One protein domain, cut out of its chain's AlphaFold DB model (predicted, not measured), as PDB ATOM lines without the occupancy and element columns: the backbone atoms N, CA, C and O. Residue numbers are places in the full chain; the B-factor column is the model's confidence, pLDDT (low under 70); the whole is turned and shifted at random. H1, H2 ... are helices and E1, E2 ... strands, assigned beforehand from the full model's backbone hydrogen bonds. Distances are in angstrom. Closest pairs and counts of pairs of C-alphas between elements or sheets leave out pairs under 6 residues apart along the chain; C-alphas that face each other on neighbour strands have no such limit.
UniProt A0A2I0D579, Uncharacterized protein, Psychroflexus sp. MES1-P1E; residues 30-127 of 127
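This is residues 30 to 127 of the 127 residues of an uncharacterized protein of Psychroflexus sp. MES1-P1E (UniProt A0A2I0D579). A small three-stranded antiparallel sheet has two helices over one face, the long H2 over one edge strand and the short H3 over the inner strand, with the other face bare, while a long hairpin of E3 and E4 reaches away as an arm whose tip, residues 85 to 90, sticks out free. The printed part has 98 residues, with three named helices and five named strands in the order E1 H1 H2 E2 E3 E4 E5 H3. The main sheet runs E1, E5, E2, and E3 with E4 makes a second, antiparallel sheet. The class is mixed, helices and strands; the whole is loose, with a radius of gyration of the C-alphas of 16.1 A, and flat, spanning 45 by 38 by 18 A.

Find C-alpha 30 at (367.948, 144.151, 319.324); from there E1 runs 22.9 A through residues 30 to 37. H1 is residues 41 to 44. Next look at C-alpha 47, at (356.393, 132.533, 350.357), where H2, residues 47 to 66, begins its 28.5 A. E2 is residues 70 to 75, 14.4 A. E3, residues 80 to 86, covers 20.1 A, and E4, residues 89 to 95, 19.3 A. E5, residues 101 to 110, covers 25.1 A and bends by 58 degrees at residue 104. H3, residues 113 to 121, ends at C-alpha 121, (372.140, 144.778, 335.567).

Begin with E1 and its antiparallel neighbour E5, where N 33 and O 106 are 2.9 A apart. On the other side of E5 find antiparallel E2, with N 107 and O 72 at 2.8 A. E1, H1, H2 and E2 form a split strand-helix-strand unit, two strands running the same way with E5 between them, and its crossover is right-handed. H2 is on this sheet at a height of 13.2 A, over E2 and along the strands; its closest C-alpha pair with E2 is Leu 64 and Leu 70, 5.1 A. H3 is on the same face at a height of 8.6 A, over E5 and slantwise to the strands, at 52 degrees to E5 on the local plane; the closest C-alphas of the two are Ala 110 and Ala 116, 5.5 A. H1 is not on the sheet. In the hairpin of E3 and E4, N 82 and O 93 are 2.8 A apart. E2 and E3 are apart. Every O i to N i+4 pair is within hydrogen-bond range in H2 and H3; H1 is too short for one.

The farthest C-alphas, those of Glu 48 and Lys 87, are 52.1 A apart. The printed part has no cut, and its links are tight. Look for pLDDT under 70 at residues 38 to 46 and 97 to 100; the mean of the printed part is 86.5.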
ATOM      1  N   GLU A  30     368.626 145.245 318.637       97.88
ATOM      2  CA  GLU A  30     367.948 144.151 319.324       97.88
ATOM      3  C   GLU A  30     368.961 143.289 320.075       97.88
ATOM      4  O   GLU A  30     369.957 142.843 319.501       97.88
ATOM      5  N   PHE A  31     368.690 143.025 321.352       97.81
ATOM      6  CA  PHE A  31     369.504 142.135 322.177       97.81
ATOM      7  C   PHE A  31     368.636 141.073 322.847       97.81
ATOM      8  O   PHE A  31     367.465 141.302 323.161       97.81
ATOM      9  N   MET A  32     369.240 139.910 323.087       97.44
ATOM     10  CA  MET A  32     368.611 138.800 323.790       97.44
ATOM     11  C   MET A  32     369.306 138.575 325.129       97.44
ATOM     12  O   MET A  32     370.515 138.339 325.169       97.44
ATOM     13  N   PHE A  33     368.548 138.621 326.220       94.69
ATOM     14  CA  PHE A  33     369.034 138.217 327.538       94.69
ATOM     15  C   PHE A  33     368.508 136.831 327.853       94.69
ATOM     16  O   PHE A  33     367.300 136.641 327.938       94.69
ATOM     17  N   TYR A  34     369.412 135.880 328.062       92.38
ATOM     18  CA  TYR A  34     369.062 134.558 328.561       92.38
ATOM     19  C   TYR A  34     369.203 134.528 330.076       92.38
ATOM     20  O   TYR A  34     370.247 134.872 330.633       92.38
ATOM     21  N   VAL A  35     368.133 134.113 330.739       88.75
ATOM     22  CA  VAL A  35     368.060 134.033 332.192       88.75
ATOM     23  C   VAL A  35     368.433 132.612 332.573       88.75
ATOM     24  O   VAL A  35     367.650 131.690 332.366       88.75
ATOM     25  N   TYR A  36     369.634 132.426 333.103       84.81
ATOM     26  CA  TYR A  36     370.074 131.126 333.600       84.81
ATOM     27  C   TYR A  36     369.688 130.966 335.067       84.81
ATOM     28  O   TYR A  36     369.822 131.906 335.851       84.81
ATOM     29  N   SER A  37     369.240 129.768 335.439       74.62
ATOM     30  CA  SER A  37     368.972 129.409 336.833       74.62
ATOM     31  C   SER A  37     369.785 128.178 337.207       74.62
ATOM     32  O   SER A  37     369.706 127.153 336.528       74.62
ATOM     33  N   ASP A  38     370.541 128.260 338.302       68.94
ATOM     34  CA  ASP A  38     371.151 127.084 338.927       68.94
ATOM     35  C   ASP A  38     370.059 126.346 339.724       68.94
ATOM     36  O   ASP A  38     369.950 126.498 340.939       68.94
ATOM     37  N   GLY A  39     369.173 125.618 339.041       60.59
ATOM     38  CA  GLY A  39     368.097 124.878 339.708       60.59
ATOM     39  C   GLY A  39     367.089 125.769 340.452       60.59
ATOM     40  O   GLY A  39     366.933 126.955 340.158       60.59
ATOM     41  N   ASN A  40     366.349 125.173 341.391       52.94
ATOM     42  CA  ASN A  40     365.140 125.735 342.003       52.94
ATOM     43  C   ASN A  40     365.437 126.797 343.088       52.94
ATOM     44  O   ASN A  40     364.928 126.706 344.193       52.94
ATOM     45  N   ARG A  41     366.239 127.834 342.813       52.50
ATOM     46  CA  ARG A  41     366.595 128.869 343.821       52.50
ATOM     47  C   ARG A  41     365.390 129.625 344.394       52.50
ATOM     48  O   ARG A  41     365.492 130.246 345.448       52.50
ATOM     49  N   VAL A  42     364.235 129.558 343.728       51.22
ATOM     50  CA  VAL A  42     362.983 130.117 344.246       51.22
ATOM     51  C   VAL A  42     362.455 129.287 345.420       51.22
ATOM     52  O   VAL A  42     361.899 129.886 346.332       51.22
ATOM     53  N   SER A  43     362.678 127.965 345.491       51.91
ATOM     54  CA  SER A  43     362.143 127.121 346.578       51.91
ATOM     55  C   SER A  43     362.755 127.367 347.959       51.91
ATOM     56  O   SER A  43     362.200 126.885 348.943       51.91
ATOM     57  N   ASP A  44     363.834 128.147 348.046       52.41
ATOM     58  CA  ASP A  44     364.573 128.376 349.297       52.41
ATOM     59  C   ASP A  44     364.136 129.658 350.039       52.41
ATOM     60  O   ASP A  44     364.617 129.955 351.134       52.41
ATOM     61  N   LEU A  45     363.210 130.436 349.465       56.03
ATOM     62  CA  LEU A  45     362.659 131.655 350.066       56.03
ATOM     63  C   LEU A  45     361.318 131.386 350.771       56.03
ATOM     64  O   LEU A  45     360.524 130.559 350.333       56.03
ATOM     65  N   SER A  46     361.015 132.136 351.839       60.00
ATOM     66  CA  SER A  46     359.655 132.155 352.395       60.00
ATOM     67  C   SER A  46     358.666 132.705 351.357       60.00
ATOM     68  O   SER A  46     359.006 133.603 350.581       60.00
ATOM     69  N   SER A  47     357.432 132.195 351.349       72.44
ATOM     70  CA  SER A  47     356.393 132.533 350.357       72.44
ATOM     71  C   SER A  47     356.155 134.042 350.193       72.44
ATOM     72  O   SER A  47     355.954 134.528 349.082       72.44
ATOM     73  N   GLU A  48     356.249 134.811 351.278       77.88
ATOM     74  CA  GLU A  48     356.091 136.270 351.260       77.88
ATOM     75  C   GLU A  48     357.256 136.989 350.555       77.88
ATOM     76  O   GLU A  48     357.042 137.882 349.733       77.88
ATOM     77  N   LYS A  49     358.503 136.559 350.802       76.94
ATOM     78  CA  LYS A  49     359.684 137.121 350.125       76.94
ATOM     79  C   LYS A  49     359.697 136.769 348.639       76.94
ATOM     80  O   LYS A  49     360.039 137.625 347.826       76.94
ATOM     81  N   GLN A  50     359.272 135.555 348.278       76.94
ATOM     82  CA  GLN A  50     359.089 135.163 346.875       76.94
ATOM     83  C   GLN A  50     358.081 136.075 346.174       76.94
ATOM     84  O   GLN A  50     358.348 136.565 345.079       76.94
ATOM     85  N   GLN A  51     356.934 136.339 346.807       82.38
ATOM     86  CA  GLN A  51     355.886 137.150 346.196       82.38
ATOM     87  C   GLN A  51     356.329 138.603 345.984       82.38
ATOM     88  O   GLN A  51     356.106 139.153 344.904       82.38
ATOM     89  N   LEU A  52     357.008 139.204 346.965       86.75
ATOM     90  CA  LEU A  52     357.593 140.542 346.817       86.75
ATOM     91  C   LEU A  52     358.635 140.586 345.691       86.75
ATOM     92  O   LEU A  52     358.658 141.532 344.905       86.75
ATOM     93  N   HIS A  53     359.467 139.552 345.576       84.81
ATOM     94  CA  HIS A  53     360.471 139.459 344.519       84.81
ATOM     95  C   HIS A  53     359.826 139.336 343.125       84.81
ATOM     96  O   HIS A  53     360.169 140.090 342.215       84.81
ATOM     97  N   ILE A  54     358.800 138.489 342.975       85.31
ATOM     98  CA  ILE A  54     358.007 138.371 341.738       85.31
ATOM     99  C   ILE A  54     357.367 139.717 341.360       85.31
ATOM    100  O   ILE A  54     357.383 140.102 340.190       85.31
ATOM    101  N   GLN A  55     356.839 140.464 342.336       91.00
ATOM    102  CA  GLN A  55     356.254 141.787 342.090       91.00
ATOM    103  C   GLN A  55     357.291 142.799 341.587       91.00
ATOM    104  O   GLN A  55     357.003 143.533 340.638       91.00
ATOM    105  N   LYS A  56     358.497 142.823 342.172       92.31
ATOM    106  CA  LYS A  56     359.592 143.696 341.715       92.31
ATOM    107  C   LYS A  56     359.984 143.395 340.269       92.31
ATOM    108  O   LYS A  56     360.064 144.315 339.455       92.31
ATOM    109  N   ILE A  57     360.147 142.116 339.929       91.00
ATOM    110  CA  ILE A  57     360.458 141.684 338.559       91.00
ATOM    111  C   ILE A  57     359.334 142.098 337.601       91.00
ATOM    112  O   ILE A  57     359.595 142.683 336.551       91.00
ATOM    113  N   GLY A  58     358.072 141.861 337.971       91.31
ATOM    114  CA  GLY A  58     356.922 142.263 337.161       91.31
ATOM    115  C   GLY A  58     356.866 143.776 336.914       91.31
ATOM    116  O   GLY A  58     356.601 144.215 335.791       91.31
ATOM    117  N   ALA A  59     357.169 144.586 337.933       95.50
ATOM    118  CA  ALA A  59     357.243 146.040 337.805       95.50
ATOM    119  C   ALA A  59     358.376 146.484 336.865       95.50
ATOM    120  O   ALA A  59     358.171 147.375 336.036       95.50
ATOM    121  N   TYR A  60     359.536 145.831 336.948       95.56
ATOM    122  CA  TYR A  60     360.670 146.073 336.061       95.56
ATOM    123  C   TYR A  60     360.328 145.773 334.591       95.56
ATOM    124  O   TYR A  60     360.467 146.654 333.739       95.56
ATOM    125  N   ILE A  61     359.765 144.594 334.299       94.06
ATOM    126  CA  ILE A  61     359.331 144.208 332.942       94.06
ATOM    127  C   ILE A  61     358.298 145.206 332.400       94.06
ATOM    128  O   ILE A  61     358.412 145.678 331.265       94.06
ATOM    129  N   LYS A  62     357.313 145.594 333.223       95.31
ATOM    130  CA  LYS A  62     356.298 146.589 332.848       95.31
ATOM    131  C   LYS A  62     356.923 147.943 332.508       95.31
ATOM    132  O   LYS A  62     356.455 148.614 331.588       95.31
ATOM    133  N   ASN A  63     357.965 148.354 333.229       97.00
ATOM    134  CA  ASN A  63     358.680 149.590 332.936       97.00
ATOM    135  C   ASN A  63     359.451 149.511 331.609       97.00
ATOM    136  O   ASN A  63     359.388 150.455 330.820       97.00
ATOM    137  N   LEU A  64     360.114 148.386 331.316       96.75
ATOM    138  CA  LEU A  64     360.776 148.186 330.021       96.75
ATOM    139  C   LEU A  64     359.776 148.242 328.859       96.75
ATOM    140  O   LEU A  64     360.027 148.926 327.869       96.75
ATOM    141  N   ALA A  65     358.609 147.607 329.003       95.38
ATOM    142  CA  ALA A  65     357.539 147.688 328.009       95.38
ATOM    143  C   ALA A  65     357.039 149.130 327.822       95.38
ATOM    144  O   ALA A  65     356.963 149.627 326.700       95.38
ATOM    145  N   LYS A  66     356.760 149.842 328.924       96.88
ATOM    146  CA  LYS A  66     356.286 151.236 328.890       96.88
ATOM    147  C   LYS A  66     357.287 152.186 328.224       96.88
ATOM    148  O   LYS A  66     356.875 153.152 327.590       96.88
ATOM    149  N   THR A  67     358.581 151.935 328.394       95.31
ATOM    150  CA  THR A  67     359.661 152.767 327.840       95.31
ATOM    151  C   THR A  67     360.086 152.352 326.431       95.31
ATOM    152  O   THR A  67     361.014 152.942 325.887       95.31
ATOM    153  N   GLY A  68     359.417 151.362 325.826       95.56
ATOM    154  CA  GLY A  68     359.745 150.870 324.487       95.56
ATOM    155  C   GLY A  68     361.048 150.069 324.420       95.56
ATOM    156  O   GLY A  68     361.549 149.823 323.329       95.56
ATOM    157  N   LYS A  69     361.595 149.656 325.569       96.69
ATOM    158  CA  LYS A  69     362.834 148.871 325.664       96.69
ATOM    159  C   LYS A  69     362.600 147.363 325.650       96.69
ATOM    160  O   LYS A  69     363.564 146.612 325.600       96.69
ATOM    161  N   LEU A  70     361.346 146.908 325.703       97.12
ATOM    162  CA  LEU A  70     360.982 145.492 325.649       97.12
ATOM    163  C   LEU A  70     360.180 145.188 324.386       97.12
ATOM    164  O   LEU A  70     359.117 145.774 324.181       97.12
ATOM    165  N   LYS A  71     360.663 144.236 323.586       96.44
ATOM    166  CA  LYS A  71     359.909 143.639 322.476       96.44
ATOM    167  C   LYS A  71     359.144 142.402 322.921       96.44
ATOM    168  O   LYS A  71     358.000 142.232 322.518       96.44
ATOM    169  N   ASP A  72     359.776 141.558 323.733       96.31
ATOM    170  CA  ASP A  72     359.176 140.318 324.223       96.31
ATOM    171  C   ASP A  72     359.863 139.824 325.506       96.31
ATOM    172  O   ASP A  72     361.025 140.150 325.773       96.31
ATOM    173  N   ALA A  73     359.144 139.043 326.306       93.12
ATOM    174  CA  ALA A  73     359.642 138.414 327.521       93.12
ATOM    175  C   ALA A  73     358.851 137.142 327.805       93.12
ATOM    176  O   ALA A  73     357.630 137.210 327.964       93.12
ATOM    177  N   GLN A  74     359.539 136.014 327.975       91.25
ATOM    178  CA  GLN A  74     358.860 134.771 328.320       91.25
ATOM    179  C   GLN A  74     359.657 133.932 329.325       91.25
ATOM    180  O   GLN A  74     360.865 133.742 329.144       91.25
ATOM    181  N   PRO A  75     359.004 133.400 330.375       88.06
ATOM    182  CA  PRO A  75     359.552 132.266 331.105       88.06
ATOM    183  C   PRO A  75     359.605 131.038 330.188       88.06
ATOM    184  O   PRO A  75     358.750 130.851 329.317       88.06
ATOM    185  N   LEU A  76     360.617 130.204 330.390       86.69
ATOM    186  CA  LEU A  76     360.768 128.932 329.698       86.69
ATOM    187  C   LEU A  76     360.743 127.802 330.718       86.69
ATOM    188  O   LEU A  76     361.254 127.941 331.831       86.69
ATOM    189  N   GLU A  77     360.170 126.676 330.308       82.44
ATOM    190  CA  GLU A  77     360.291 125.448 331.075       82.44
ATOM    191  C   GLU A  77     361.756 125.002 331.097       82.44
ATOM    192  O   GLU A  77     362.494 125.139 330.121       82.44
ATOM    193  N   MET A  78     362.187 124.462 332.234       76.94
ATOM    194  CA  MET A  78     363.556 123.980 332.455       76.94
ATOM    195  C   MET A  78     363.781 122.587 331.835       76.94
ATOM    196  O   MET A  78     364.449 121.735 332.426       76.94
ATOM    197  N   GLU A  79     363.190 122.360 330.666       81.62
ATOM    198  CA  GLU A  79     363.230 121.124 329.891       81.62
ATOM    199  C   GLU A  79     363.282 121.437 328.390       81.62
ATOM    200  O   GLU A  79     362.851 122.500 327.938       81.62
ATOM    201  N   GLY A  80     363.826 120.519 327.597       84.31
ATOM    202  CA  GLY A  80     363.799 120.644 326.144       84.31
ATOM    203  C   GLY A  80     364.794 119.734 325.442       84.31
ATOM    204  O   GLY A  80     365.412 118.860 326.044       84.31
ATOM    205  N   THR A  81     364.983 119.965 324.147       87.31
ATOM    206  CA  THR A  81     365.914 119.187 323.326       87.31
ATOM    207  C   THR A  81     366.754 120.127 322.480       87.31
ATOM    208  O   THR A  81     366.241 120.881 321.653       87.31
ATOM    209  N   LYS A  82     368.072 120.082 322.669       88.00
ATOM    210  CA  LYS A  82     369.025 120.720 321.765       88.00
ATOM    211  C   LYS A  82     369.219 119.821 320.552       88.00
ATOM    212  O   LYS A  82     369.645 118.680 320.691       88.00
ATOM    213  N   ILE A  83     368.983 120.372 319.370       93.25
ATOM    214  CA  ILE A  83     369.247 119.705 318.096       93.25
ATOM    215  C   ILE A  83     370.493 120.338 317.476       93.25
ATOM    216  O   ILE A  83     370.576 121.560 317.342       93.25
ATOM    217  N   SER A  84     371.468 119.522 317.087       92.31
ATOM    218  CA  SER A  84     372.623 119.961 316.294       92.31
ATOM    219  C   SER A  84     372.828 119.069 315.081       92.31
ATOM    220  O   SER A  84     372.470 117.898 315.101       92.31
ATOM    221  N   SER A  85     373.406 119.623 314.014       95.69
ATOM    222  CA  SER A  85     373.739 118.873 312.804       95.69
ATOM    223  C   SER A  85     375.211 119.034 312.461       95.69
ATOM    224  O   SER A  85     375.758 120.134 312.542       95.69
ATOM    225  N   ASN A  86     375.841 117.942 312.040       92.75
ATOM    226  CA  ASN A  86     377.159 117.959 311.422       92.75
ATOM    227  C   ASN A  86     377.121 117.098 310.158       92.75
ATOM    228  O   ASN A  86     376.885 115.893 310.231       92.75
ATOM    229  N   LYS A  87     377.338 117.721 308.994       92.44
ATOM    230  CA  LYS A  87     377.306 117.055 307.676       92.44
ATOM    231  C   LYS A  87     376.034 116.218 307.439       92.44
ATOM    232  O   LYS A  87     376.099 115.142 306.855       92.44
ATOM    233  N   GLY A  88     374.881 116.704 307.902       90.25
ATOM    234  CA  GLY A  88     373.588 116.035 307.719       90.25
ATOM    235  C   GLY A  88     373.263 114.957 308.757       90.25
ATOM    236  O   GLY A  88     372.128 114.490 308.786       90.25
ATOM    237  N   ALA A  89     374.195 114.604 309.647       94.19
ATOM    238  CA  ALA A  89     373.888 113.793 310.819       94.19
ATOM    239  C   ALA A  89     373.350 114.694 311.935       94.19
ATOM    240  O   ALA A  89     374.037 115.629 312.356       94.19
ATOM    241  N   PHE A  90     372.128 114.423 312.392       96.38
ATOM    242  CA  PHE A  90     371.522 115.117 313.523       96.38
ATOM    243  C   PHE A  90     371.874 114.423 314.837       96.38
ATOM    244  O   PHE A  90     371.928 113.197 314.913       96.38
ATOM    245  N   SER A  91     372.105 115.223 315.870       93.88
ATOM    246  CA  SER A  91     372.244 114.774 317.248       93.88
ATOM    247  C   SER A  91     371.272 115.549 318.120       93.88
ATOM    248  O   SER A  91     371.207 116.780 318.046       93.88
ATOM    249  N   GLU A  92     370.573 114.826 318.976       93.50
ATOM    250  CA  GLU A  92     369.643 115.379 319.947       93.50
ATOM    251  C   GLU A  92     370.259 115.253 321.338       93.50
ATOM    252  O   GLU A  92     370.872 114.242 321.681       93.50
ATOM    253  N   THR A  93     370.164 116.310 322.133       87.88
ATOM    254  CA  THR A  93     370.631 116.324 323.518       87.88
ATOM    255  C   THR A  93     369.508 116.851 324.384       87.88
ATOM    256  O   THR A  93     369.082 117.994 324.220       87.88
ATOM    257  N   GLU A  94     369.024 116.011 325.291       86.31
ATOM    258  CA  GLU A  94     368.030 116.413 326.277       86.31
ATOM    259  C   GLU A  94     368.607 117.503 327.187       86.31
ATOM    260  O   GLU A  94     369.745 117.427 327.658       86.31
ATOM    261  N   LEU A  95     367.823 118.554 327.391       79.69
ATOM    262  CA  LEU A  95     368.095 119.626 328.331       79.69
ATOM    263  C   LEU A  95     367.220 119.357 329.550       79.69
ATOM    264  O   LEU A  95     365.999 119.389 329.449       79.69
ATOM    265  N   ASN A  96     367.840 119.077 330.689       72.62
ATOM    266  CA  ASN A  96     367.163 118.815 331.953       72.62
ATOM    267  C   ASN A  96     367.773 119.669 333.079       72.62
ATOM    268  O   ASN A  96     368.807 120.320 332.901       72.62
ATOM    269  N   LYS A  97     367.120 119.665 334.247       62.97
ATOM    270  CA  LYS A  97     367.465 120.491 335.421       62.97
ATOM    271  C   LYS A  97     368.873 120.260 335.981       62.97
ATOM    272  O   LYS A  97     369.341 121.093 336.753       62.97
ATOM    273  N   ASP A  98     369.535 119.171 335.596       63.12
ATOM    274  CA  ASP A  98     370.885 118.828 336.056       63.12
ATOM    275  C   ASP A  98     371.966 119.692 335.379       63.12
ATOM    276  O   ASP A  98     373.114 119.733 335.824       63.12
ATOM    277  N   ASN A  99     371.594 120.429 334.326       61.09
ATOM    278  CA  ASN A  99     372.448 121.381 333.626       61.09
ATOM    279  C   ASN A  99     372.012 122.831 333.898       61.09
ATOM    280  O   ASN A  99     370.859 123.105 334.225       61.09
ATOM    281  N   LYS A 100     372.924 123.799 333.720       64.56
ATOM    282  CA  LYS A 100     372.576 125.233 333.699       64.56
ATOM    283  C   LYS A 100     371.619 125.510 332.540       64.56
ATOM    284  O   LYS A 100     372.056 125.713 331.406       64.56
ATOM    285  N   VAL A 101     370.322 125.500 332.822       75.50
ATOM    286  CA  VAL A 101     369.264 125.695 331.829       75.50
ATOM    287  C   VAL A 101     368.775 127.139 331.804       75.50
ATOM    288  O   VAL A 101     368.859 127.881 332.788       75.50
ATOM    289  N   ILE A 102     368.279 127.537 330.635       84.31
ATOM    290  CA  ILE A 102     367.658 128.839 330.407       84.31
ATOM    291  C   ILE A 102     366.234 128.766 330.965       84.31
ATOM    292  O   ILE A 102     365.408 128.024 330.452       84.31
ATOM    293  N   ALA A 103     365.953 129.541 332.007       84.62
ATOM    294  CA  ALA A 103     364.644 129.638 332.656       84.62
ATOM    295  C   ALA A 103     363.741 130.717 332.029       84.62
ATOM    296  O   ALA A 103     362.585 130.889 332.412       84.62
ATOM    297  N   GLY A 104     364.265 131.497 331.085       89.25
ATOM    298  CA  GLY A 104     363.514 132.535 330.395       89.25
ATOM    299  C   GLY A 104     364.395 133.418 329.531       89.25
ATOM    300  O   GLY A 104     365.627 133.322 329.571       89.25
ATOM    301  N   TYR A 105     363.759 134.307 328.777       94.12
ATOM    302  CA  TYR A 105     364.463 135.301 327.981       94.12
ATOM    303  C   TYR A 105     363.798 136.678 328.012       94.12
ATOM    304  O   TYR A 105     362.602 136.811 328.284       94.12
ATOM    305  N   TYR A 106     364.594 137.690 327.667       96.06
ATOM    306  CA  TYR A 106     364.122 139.005 327.250       96.06
ATOM    307  C   TYR A 106     364.627 139.351 325.868       96.06
ATOM    308  O   TYR A 106     365.823 139.250 325.607       96.06
ATOM    309  N   HIS A 107     363.728 139.860 325.039       97.88
ATOM    310  CA  HIS A 107     364.058 140.529 323.801       97.88
ATOM    311  C   HIS A 107     363.939 142.041 324.018       97.88
ATOM    312  O   HIS A 107     362.831 142.563 324.180       97.88
ATOM    313  N   ILE A 108     365.073 142.740 324.051       97.81
ATOM    314  CA  ILE A 108     365.146 144.164 324.400       97.81
ATOM    315  C   ILE A 108     365.677 145.024 323.257       97.81
ATOM    316  O   ILE A 108     366.369 144.538 322.362       97.81
ATOM    317  N   LEU A 109     365.367 146.316 323.336       97.62
ATOM    318  CA  LEU A 109     365.917 147.366 322.487       97.62
ATOM    319  C   LEU A 109     366.873 148.241 323.300       97.62
ATOM    320  O   LEU A 109     366.527 148.680 324.401       97.62
ATOM    321  N   ALA A 110     368.067 148.461 322.757       96.81
ATOM    322  CA  ALA A 110     369.079 149.354 323.314       96.81
ATOM    323  C   ALA A 110     369.943 149.954 322.197       96.81
ATOM    324  O   ALA A 110     370.056 149.382 321.114       96.81
ATOM    325  N   VAL A 111     370.592 151.089 322.439       96.31
ATOM    326  CA  VAL A 111     371.410 151.787 321.430       96.31
ATOM    327  C   VAL A 111     372.740 151.082 321.159       96.31
ATOM    328  O   VAL A 111     373.311 151.217 320.078       96.31
ATOM    329  N   ASN A 112     373.241 150.329 322.141       95.25
ATOM    330  CA  ASN A 112     374.487 149.574 322.067       95.25
ATOM    331  C   ASN A 112     374.558 148.499 323.169       95.25
ATOM    332  O   ASN A 112     373.671 148.369 324.019       95.25
ATOM    333  N   MET A 113     375.650 147.733 323.155       96.56
ATOM    334  CA  MET A 113     375.913 146.683 324.136       96.56
ATOM    335  C   MET A 113     376.061 147.235 325.564       96.56
ATOM    336  O   MET A 113     375.633 146.573 326.509       96.56
ATOM    337  N   GLU A 114     376.636 148.430 325.758       97.69
ATOM    338  CA  GLU A 114     376.785 149.001 327.103       97.69
ATOM    339  C   GLU A 114     375.430 149.326 327.746       97.69
ATOM    340  O   GLU A 114     375.212 149.021 328.926       97.69
ATOM    341  N   GLU A 115     374.496 149.899 326.983       96.94
ATOM    342  CA  GLU A 115     373.136 150.145 327.457       96.94
ATOM    343  C   GLU A 115     372.407 148.820 327.704       96.94
ATOM    344  O   GLU A 115     371.783 148.667 328.754       96.94
ATOM    345  N   ALA A 116     372.536 147.836 326.809       97.56
ATOM    346  CA  ALA A 116     371.948 146.512 327.006       97.56
ATOM    347  C   ALA A 116     372.428 145.869 328.325       97.56
ATOM    348  O   ALA A 116     371.618 145.423 329.137       97.56
ATOM    349  N   ILE A 117     373.734 145.901 328.604       97.25
ATOM    350  CA  ILE A 117     374.302 145.420 329.874       97.25
ATOM    351  C   ILE A 117     373.767 146.225 331.066       97.25
ATOM    352  O   ILE A 117     373.504 145.656 332.126       97.25
ATOM    353  N   THR A 118     373.602 147.539 330.915       97.56
ATOM    354  CA  THR A 118     373.060 148.409 331.971       97.56
ATOM    355  C   THR A 118     371.608 148.064 332.288       97.56
ATOM    356  O   THR A 118     371.258 147.946 333.461       97.56
ATOM    357  N   ILE A 119     370.786 147.829 331.261       97.19
ATOM    358  CA  ILE A 119     369.418 147.327 331.411       97.19
ATOM    359  C   ILE A 119     369.465 145.981 332.139       97.19
ATOM    360  O   ILE A 119     368.853 145.845 333.190       97.19
ATOM    361  N   ALA A 120     370.261 145.019 331.664       96.00
ATOM    362  CA  ALA A 120     370.364 143.700 332.289       96.00
ATOM    363  C   ALA A 120     370.739 143.768 333.782       96.00
ATOM    364  O   ALA A 120     370.123 143.089 334.596       96.00
ATOM    365  N   LYS A 121     371.702 144.614 334.166       95.62
ATOM    366  CA  LYS A 121     372.140 144.778 335.567       95.62
ATOM    367  C   LYS A 121     371.093 145.418 336.483       95.62
ATOM    368  O   LYS A 121     371.205 145.270 337.694       95.62
ATOM    369  N   ALA A 122     370.117 146.135 335.931       95.94
ATOM    370  CA  ALA A 122     369.041 146.761 336.695       95.94
ATOM    371  C   ALA A 122     367.893 145.789 337.031       95.94
ATOM    372  O   ALA A 122     366.910 146.196 337.646       95.94
ATOM    373  N   ASP A 123     367.991 144.526 336.608       93.88
ATOM    374  CA  ASP A 123     366.976 143.517 336.862       93.88
ATOM    375  C   ASP A 123     366.906 143.145 338.360       93.88
ATOM    376  O   ASP A 123     367.898 142.656 338.912       93.88
ATOM    377  N   PRO A 124     365.743 143.303 339.027       91.12
ATOM    378  CA  PRO A 124     365.600 143.012 340.456       91.12
ATOM    379  C   PRO A 124     365.841 141.550 340.843       91.12
ATOM    380  O   PRO A 124     365.905 141.246 342.030       91.12
ATOM    381  N   ARG A 125     365.975 140.631 339.876       86.75
ATOM    382  CA  ARG A 125     366.377 139.239 340.145       86.75
ATOM    383  C   ARG A 125     367.726 139.096 340.843       86.75
ATOM    384  O   ARG A 125     367.991 138.042 341.412       86.75
ATOM    385  N   PHE A 126     368.591 140.101 340.741       85.94
ATOM    386  CA  PHE A 126     369.910 140.089 341.370       85.94
ATOM    387  C   PHE A 126     369.911 140.639 342.809       85.94
ATOM    388  O   PHE A 126     370.978 140.683 343.421       85.94
ATOM    389  N   GLU A 127     368.751 141.058 343.334       81.94
ATOM    390  CA  GLU A 127     368.564 141.544 344.716       81.94
ATOM    391  C   GLU A 127     368.298 140.432 345.739       81.94
ATOM    392  O   GLU A 127     367.589 139.453 345.404       81.94
TER     393      GLU A 127